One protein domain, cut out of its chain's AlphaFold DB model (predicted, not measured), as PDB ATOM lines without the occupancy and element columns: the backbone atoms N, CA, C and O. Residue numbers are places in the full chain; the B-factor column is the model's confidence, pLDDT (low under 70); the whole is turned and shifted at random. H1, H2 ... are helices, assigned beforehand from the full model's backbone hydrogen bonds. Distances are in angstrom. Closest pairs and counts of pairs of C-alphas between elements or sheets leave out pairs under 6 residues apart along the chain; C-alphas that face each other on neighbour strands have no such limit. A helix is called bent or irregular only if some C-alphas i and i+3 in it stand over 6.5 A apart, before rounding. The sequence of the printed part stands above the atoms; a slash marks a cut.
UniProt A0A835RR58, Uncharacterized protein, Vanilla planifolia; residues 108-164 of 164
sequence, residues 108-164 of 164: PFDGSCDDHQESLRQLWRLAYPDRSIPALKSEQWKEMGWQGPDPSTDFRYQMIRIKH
ATOM      1  N   PRO A 108      37.117  22.747  15.055       65.44
ATOM      2  CA  PRO A 108      35.831  22.504  15.684       65.44
ATOM      3  C   PRO A 108      35.915  22.821  17.176       65.44
ATOM      4  O   PRO A 108      36.906  22.518  17.846       65.44
ATOM      5  N   PHE A 109      34.834  23.373  17.719       67.25
ATOM      6  CA  PHE A 109      34.694  23.499  19.161       67.25
ATOM      7  C   PHE A 109      34.621  22.103  19.788       67.25
ATOM      8  O   PHE A 109      33.660  21.356  19.591       67.25
ATOM      9  N   ASP A 110      35.645  21.758  20.558       71.06
ATOM     10  CA  ASP A 110      35.654  20.581  21.420       71.06
ATOM     11  C   ASP A 110      35.139  20.934  22.819       71.06
ATOM     12  O   ASP A 110      35.820  21.607  23.589       71.06
ATOM     13  N   GLY A 111      33.946  20.441  23.155       69.38
ATOM     14  CA  GLY A 111      33.353  20.591  24.482       69.38
ATOM     15  C   GLY A 111      34.072  19.805  25.583       69.38
ATOM     16  O   GLY A 111      33.728  19.979  26.744       69.38
ATOM     17  N   SER A 112      35.051  18.960  25.254       71.69
ATOM     18  CA  SER A 112      35.926  18.271  26.217       71.69
ATOM     19  C   SER A 112      37.236  19.027  26.465       71.69
ATOM     20  O   SER A 112      37.978  18.662  27.373       71.69
ATOM     21  N   CYS A 113      37.521  20.064  25.672       78.56
ATOM     22  CA  CYS A 113      38.704  20.902  25.804       78.56
ATOM     23  C   CYS A 113      38.442  22.038  26.801       78.56
ATOM     24  O   CYS A 113      37.523  22.844  26.620       78.56
ATOM     25  N   ASP A 114      39.273  22.124  27.837       76.75
ATOM     26  CA  ASP A 114      39.129  23.128  28.892       76.75
ATOM     27  C   ASP A 114      39.280  24.565  28.367       76.75
ATOM     28  O   ASP A 114      38.539  25.448  28.803       76.75
ATOM     29  N   ASP A 115      40.151  24.794  27.379       75.19
ATOM     30  CA  ASP A 115      40.383  26.121  26.787       75.19
ATOM     31  C   ASP A 115      39.156  26.634  26.017       75.19
ATOM     32  O   ASP A 115      38.780  27.810  26.097       75.19
ATOM     33  N   HIS A 116      38.481  25.739  25.294       80.25
ATOM     34  CA  HIS A 116      37.252  26.057  24.572       80.25
ATOM     35  C   HIS A 116      36.106  26.357  25.538       80.25
ATOM     36  O   HIS A 116      35.372  27.333  25.359       80.25
ATOM     37  N   GLN A 117      35.976  25.557  26.600       80.06
ATOM     38  CA  GLN A 117      34.997  25.833  27.642       80.06
ATOM     39  C   GLN A 117      35.283  27.160  28.347       80.06
ATOM     40  O   GLN A 117      34.349  27.916  28.600       80.06
ATOM     41  N   GLU A 118      36.541  27.475  28.660       78.31
ATOM     42  CA  GLU A 118      36.880  28.740  29.316       78.31
ATOM     43  C   GLU A 118      36.579  29.940  28.419       78.31
ATOM     44  O   GLU A 118      35.997  30.911  28.897       78.31
ATOM     45  N   SER A 119      36.850  29.846  27.116       80.62
ATOM     46  CA  SER A 119      36.470  30.880  26.140       80.62
ATOM     47  C   SER A 119      34.955  31.139  26.150       80.62
ATOM     48  O   SER A 119      34.503  32.285  26.158       80.62
ATOM     49  N   LEU A 120      34.153  30.077  26.237       81.12
ATOM     50  CA  LEU A 120      32.696  30.174  26.341       81.12
ATOM     51  C   LEU A 120      32.240  30.774  27.689       81.12
ATOM     52  O   LEU A 120      31.306  31.578  27.733       81.12
ATOM     53  N   ARG A 121      32.903  30.430  28.801       79.69
ATOM     54  CA  ARG A 121      32.626  31.032  30.120       79.69
ATOM     55  C   ARG A 121      32.995  32.513  30.152       79.69
ATOM     56  O   ARG A 121      32.265  33.301  30.749       79.69
ATOM     57  N   GLN A 122      34.100  32.903  29.521       77.50
ATOM     58  CA  GLN A 122      34.493  34.305  29.377       77.50
ATOM     59  C   GLN A 122      33.453  35.082  28.577       77.50
ATOM     60  O   GLN A 122      32.994  36.126  29.033       77.50
ATOM     61  N   LEU A 123      33.004  34.526  27.451       80.81
ATOM     62  CA  LEU A 123      31.928  35.103  26.653       80.81
ATOM     63  C   LEU A 123      30.657  35.335  27.491       80.81
ATOM     64  O   LEU A 123      30.060  36.410  27.424       80.81
ATOM     65  N   TRP A 124      30.281  34.376  28.343       81.25
ATOM     66  CA  TRP A 124      29.167  34.550  29.278       81.25
ATOM     67  C   TRP A 124      29.406  35.674  30.293       81.25
ATOM     68  O   TRP A 124      28.529  36.513  30.486       81.25
ATOM     69  N   ARG A 125      30.584  35.718  30.933       77.25
ATOM     70  CA  ARG A 125      30.942  36.768  31.908       77.25
ATOM     71  C   ARG A 125      30.883  38.167  31.291       77.25
ATOM     72  O   ARG A 125      30.467  39.101  31.965       77.25
ATOM     73  N   LEU A 126      31.282  38.305  30.026       75.00
ATOM     74  CA  LEU A 126      31.223  39.574  29.295       75.00
ATOM     75  C   LEU A 126      29.783  39.979  28.959       75.00
ATOM     76  O   LEU A 126      29.427  41.147  29.091       75.00
ATOM     77  N   ALA A 127      28.946  39.024  28.548       74.75
ATOM     78  CA  ALA A 127      27.551  39.293  28.207       74.75
ATOM     79  C   ALA A 127      26.667  39.548  29.442       74.75
ATOM     80  O   ALA A 127      25.765  40.386  29.398       74.75
ATOM     81  N   TYR A 128      26.928  38.841  30.544       76.94
ATOM     82  CA  TYR A 128      26.140  38.888  31.774       76.94
ATOM     83  C   TYR A 128      27.042  38.915  33.022       76.94
ATOM     84  O   TYR A 128      27.142  37.909  33.730       76.94
ATOM     85  N   PRO A 129      27.665  40.064  33.342       76.81
ATOM     86  CA  PRO A 129      28.621  40.172  34.450       76.81
ATOM     87  C   PRO A 129      28.005  39.877  35.827       76.81
ATOM     88  O   PRO A 129      28.686  39.362  36.710       76.81
ATOM     89  N   ASP A 130      26.708  40.141  35.996       83.06
ATOM     90  CA  ASP A 130      25.997  39.981  37.272       83.06
ATOM     91  C   ASP A 130      25.351  38.593  37.454       83.06
ATOM     92  O   ASP A 130      24.647  38.352  38.437       83.06
ATOM     93  N   ARG A 131      25.534  37.668  36.501       77.44
ATOM     94  CA  ARG A 131      24.919  36.331  36.531       77.44
ATOM     95  C   ARG A 131      25.964  35.249  36.770       77.44
ATOM     96  O   ARG A 131      27.078  35.310  36.258       77.44
ATOM     97  N   SER A 132      25.583  34.210  37.515       84.75
ATOM     98  CA  SER A 132      26.437  33.034  37.669       84.75
ATOM     99  C   SER A 132      26.660  32.348  36.323       84.75
ATOM    100  O   SER A 132      25.801  32.363  35.440       84.75
ATOM    101  N   ILE A 133      27.841  31.755  36.175       83.94
ATOM    102  CA  ILE A 133      28.221  31.057  34.952       83.94
ATOM    103  C   ILE A 133      27.380  29.775  34.847       83.94
ATOM    104  O   ILE A 133      27.424  28.954  35.770       83.94
ATOM    105  N   PRO A 134      26.615  29.591  33.761       83.00
ATOM    106  CA  PRO A 134      25.836  28.388  33.520       83.00
ATOM    107  C   PRO A 134      26.749  27.173  33.341       83.00
ATOM    108  O   PRO A 134      27.885  27.276  32.874       83.00
ATOM    109  N   ALA A 135      26.223  25.988  33.652       83.44
ATOM    110  CA  ALA A 135      26.852  24.746  33.220       83.44
ATOM    111  C   ALA A 135      26.927  24.692  31.683       83.44
ATOM    112  O   ALA A 135      26.093  25.286  30.997       83.44
ATOM    113  N   LEU A 136      27.883  23.928  31.138       79.38
ATOM    114  CA  LEU A 136      28.091  23.798  29.687       79.38
ATOM    115  C   LEU A 136      26.800  23.444  28.931       79.38
ATOM    116  O   LEU A 136      26.608  23.897  27.814       79.38
ATOM    117  N   LYS A 137      25.892  22.689  29.562       81.38
ATOM    118  CA  LYS A 137      24.535  22.456  29.062       81.38
ATOM    119  C   LYS A 137      23.526  23.115  29.994       81.38
ATOM    120  O   LYS A 137      23.360  22.670  31.127       81.38
ATOM    121  N   SER A 138      22.874  24.172  29.530       82.69
ATOM    122  CA  SER A 138      21.893  24.948  30.289       82.69
ATOM    123  C   SER A 138      20.939  25.681  29.347       82.69
ATOM    124  O   SER A 138      21.350  26.209  28.318       82.69
ATOM    125  N   GLU A 139      19.667  25.797  29.724       83.88
ATOM    126  CA  GLU A 139      18.696  26.619  28.984       83.88
ATOM    127  C   GLU A 139      19.088  28.104  28.959       83.88
ATOM    128  O   GLU A 139      18.682  28.833  28.059       83.88
ATOM    129  N   GLN A 140      19.938  28.541  29.891       79.38
ATOM    130  CA  GLN A 140      20.447  29.911  29.973       79.38
ATOM    131  C   GLN A 140      21.233  30.326  28.723       79.38
ATOM    132  O   GLN A 140      21.234  31.498  28.359       79.38
ATOM    133  N   TRP A 141      21.838  29.376  28.006       80.75
ATOM    134  CA  TRP A 141      22.480  29.661  26.725       80.75
ATOM    135  C   TRP A 141      21.463  30.142  25.676       80.75
ATOM    136  O   TRP A 141      21.740  31.049  24.897       80.75
ATOM    137  N   LYS A 142      20.222  29.657  25.700       75.31
ATOM    138  CA  LYS A 142      19.199  30.129  24.753       75.31
ATOM    139  C   LYS A 142      18.815  31.587  24.990       75.31
ATOM    140  O   LYS A 142      18.472  32.277  24.037       75.31
ATOM    141  N   GLU A 143      18.930  32.081  26.224       74.25
ATOM    142  CA  GLU A 143      18.739  33.508  26.527       74.25
ATOM    143  C   GLU A 143      19.811  34.384  25.864       74.25
ATOM    144  O   GLU A 143      19.527  35.516  25.482       74.25
ATOM    145  N   MET A 144      21.016  33.840  25.676       73.31
ATOM    146  CA  MET A 144      22.112  34.490  24.956       73.31
ATOM    147  C   MET A 144      21.968  34.386  23.422       73.31
ATOM    148  O   MET A 144      22.705  35.043  22.691       73.31
ATOM    149  N   GLY A 145      21.013  33.592  22.924       76.38
ATOM    150  CA  GLY A 145      20.741  33.420  21.494       76.38
ATOM    151  C   GLY A 145      21.317  32.149  20.862       76.38
ATOM    152  O   GLY A 145      21.264  32.018  19.641       76.38
ATOM    153  N   TRP A 146      21.839  31.211  21.659       79.75
ATOM    154  CA  TRP A 146      22.270  29.892  21.176       79.75
ATOM    155  C   TRP A 146      21.067  29.046  20.716       79.75
ATOM    156  O   TRP A 146      19.986  29.126  21.310       79.75
ATOM    157  N   GLN A 147      21.227  28.222  19.670       74.25
ATOM    158  CA  GLN A 147      20.125  27.439  19.084       74.25
ATOM    159  C   GLN A 147      19.563  26.391  20.061       74.25
ATOM    160  O   GLN A 147      18.379  26.042  20.004       74.25
ATOM    161  N   GLY A 148      20.400  25.883  20.964       78.19
ATOM    162  CA  GLY A 148      20.025  24.890  21.960       78.19
ATOM    163  C   GLY A 148      20.644  25.149  23.334       78.19
ATOM    164  O   GLY A 148      21.403  26.097  23.517       78.19
ATOM    165  N   PRO A 149      20.342  24.286  24.318       78.00
ATOM    166  CA  PRO A 149      20.934  24.380  25.650       78.00
ATOM    167  C   PRO A 149      22.416  23.996  25.683       78.00
ATOM    168  O   PRO A 149      23.048  24.122  26.723       78.00
ATOM    169  N   ASP A 150      22.963  23.478  24.586       80.56
ATOM    170  CA  ASP A 150      24.366  23.109  24.458       80.56
ATOM    171  C   ASP A 150      24.994  23.974  23.348       80.56
ATOM    172  O   ASP A 150      24.798  23.682  22.165       80.56
ATOM    173  N   PRO A 151      25.727  25.042  23.698       76.75
ATOM    174  CA  PRO A 151      26.330  25.960  22.734       76.75
ATOM    175  C   PRO A 151      27.411  25.273  21.890       76.75
ATOM    176  O   PRO A 151      27.665  25.681  20.761       76.75
ATOM    177  N   SER A 152      27.978  24.155  22.368       73.38
ATOM    178  CA  SER A 152      28.889  23.303  21.588       73.38
ATOM    179  C   SER A 152      28.243  22.826  20.286       73.38
ATOM    180  O   SER A 152      28.934  22.470  19.335       73.38
ATOM    181  N   THR A 153      26.906  22.767  20.246       70.38
ATOM    182  CA  THR A 153      26.161  22.227  19.114       70.38
ATOM    183  C   THR A 153      26.082  23.160  17.920       70.38
ATOM    184  O   THR A 153      26.108  22.670  16.788       70.38
ATOM    185  N   ASP A 154      26.067  24.464  18.173       70.38
ATOM    186  CA  ASP A 154      26.057  25.521  17.167       70.38
ATOM    187  C   ASP A 154      27.381  25.556  16.381       70.38
ATOM    188  O   ASP A 154      27.391  25.804  15.175       70.38
ATOM    189  N   PHE A 155      28.493  25.172  17.013       67.31
ATOM    190  CA  PHE A 155      29.809  25.095  16.371       67.31
ATOM    191  C   PHE A 155      29.994  23.885  15.433       67.31
ATOM    192  O   PHE A 155      31.014  23.780  14.753       67.31
ATOM    193  N   ARG A 156      29.030  22.952  15.362       60.94
ATOM    194  CA  ARG A 156      29.173  21.687  14.607       60.94
ATOM    195  C   ARG A 156      28.882  21.804  13.110       60.94
ATOM    196  O   ARG A 156      29.226  20.894  12.358       60.94
ATOM    197  N   TYR A 157      28.275  22.897  12.648       51.66
ATOM    198  CA  TYR A 157      27.846  23.043  11.248       51.66
ATOM    199  C   TYR A 157      28.901  23.649  10.304       51.66
ATOM    200  O   TYR A 157      28.584  24.028   9.179       51.66
ATOM    201  N   GLN A 158      30.174  23.663  10.708       49.25
ATOM    202  CA  GLN A 158      31.297  24.179   9.912       49.25
ATOM    203  C   GLN A 158      31.718  23.303   8.724       49.25
ATOM    204  O   GLN A 158      32.595  23.688   7.957       49.25
ATOM    205  N   MET A 159      31.064  22.165   8.482       39.81
ATOM    206  CA  MET A 159      31.185  21.497   7.187       39.81
ATOM    207  C   MET A 159      30.157  22.089   6.217       39.81
ATOM    208  O   MET A 159      29.180  21.439   5.834       39.81
ATOM    209  N   ILE A 160      30.386  23.335   5.783       39.19
ATOM    210  CA  ILE A 160      29.840  23.786   4.503       39.19
ATOM    211  C   ILE A 160      30.436  22.842   3.460       39.19
ATOM    212  O   ILE A 160      31.586  22.971   3.051       39.19
ATOM    213  N   ARG A 161      29.635  21.849   3.062       35.22
ATOM    214  CA  ARG A 161      29.775  21.132   1.800       35.22
ATOM    215  C   ARG A 161      29.880  22.178   0.693       35.22
ATOM    216  O   ARG A 161      28.867  22.592   0.134       35.22
ATOM    217  N   ILE A 162      31.095  22.553   0.324       38.38
ATOM    218  CA  ILE A 162      31.360  22.930  -1.056       38.38
ATOM    219  C   ILE A 162      31.336  21.598  -1.803       38.38
ATOM    220  O   ILE A 162      32.326  20.873  -1.858       38.38
ATOM    221  N   LYS A 163      30.136  21.186  -2.228       36.59
ATOM    222  CA  LYS A 163      30.013  20.092  -3.186       36.59
ATOM    223  C   LYS A 163      30.570  20.603  -4.509       36.59
ATOM    224  O   LYS A 163      30.177  21.676  -4.960       36.59
ATOM    225  N   HIS A 164      31.523  19.823  -4.993       41.69
ATOM    226  CA  HIS A 164      32.282  19.966  -6.223       41.69
ATOM    227  C   HIS A 164      31.398  19.944  -7.473       41.69
ATOM    228  O   HIS A 164      30.285  19.367  -7.387       41.69
TER     229      HIS A 164
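This is residues 108 to 164 of the 164 residues of an uncharacterized protein of Vanilla planifolia (UniProt A0A835RR58). Start at Pro 108 and you will trace a small, loose body of three helices and much loop: the long helix H1 makes one side, the link of residues 128 to 139 folds back from its end, and the short helices H2 and H3 follow across from H1. From the end of H3 a tail, residues 158 to 164, runs out and makes much of the long axis. The printed part has 57 residues, with three named helices in the order H1, H2, H3 and no named strand; the class is all helix, though the helices hold 26 of the 57 residues. The whole is loose, with a radius of gyration of the C-alphas of 12.8 A, and spans 48 by 22 by 17 A.

Look first at H1, residues 114 to 127, which touches no helix. H2, residues 140 to 144, is close to H1 but not clearly touching it; their closest C-alphas, those of Ala 127 and Met 144, are 8.0 A apart. H3, residues 151 to 157, is close to H2 but not clearly touching it; their closest C-alphas, those of Trp 141 and Pro 151, are 6.7 A apart. H1 and H3 are near each other, with 5 pairs of C-alphas within 10 A and no pair within 8 A. In the backbone of H1 every O i to N i+4 pair is within hydrogen-bond range. In H2 0 of 1 such pairs and in H3 0 of 3 are within range, while the O i to N i+3 pairs within range are 2 of 2 in H2 and 2 of 4 in H3.

Find C-alpha 114 at (39.129, 23.128, 28.892); from there H1 runs 19.9 A to C-alpha 127 at (27.551, 39.293, 28.207). Go on to C-alpha 140 at (20.447, 29.911, 29.973), where H2 begins; it is 7.0 A long and ends at Met 144. H3 begins at Pro 151 and runs 11.9 A to C-alpha 157 at (27.846, 23.043, 11.248). H3 is irregular, but only just: C-alphas 154 and 157 are 6.7 A apart.

The two C-alphas farthest apart, those of Asp 130 and His 164, are 48.3 A from each other. His 164 is the chain's last residue, and the printed part has no cut. The link from H1 to H2, 12 residues, is long, and the link from H2 to H3, 6 residues, is short. The mean pLDDT of the printed part is 71.9; look for values under 70 at residues 108 to 109, residue 111 and residues 155 to 164.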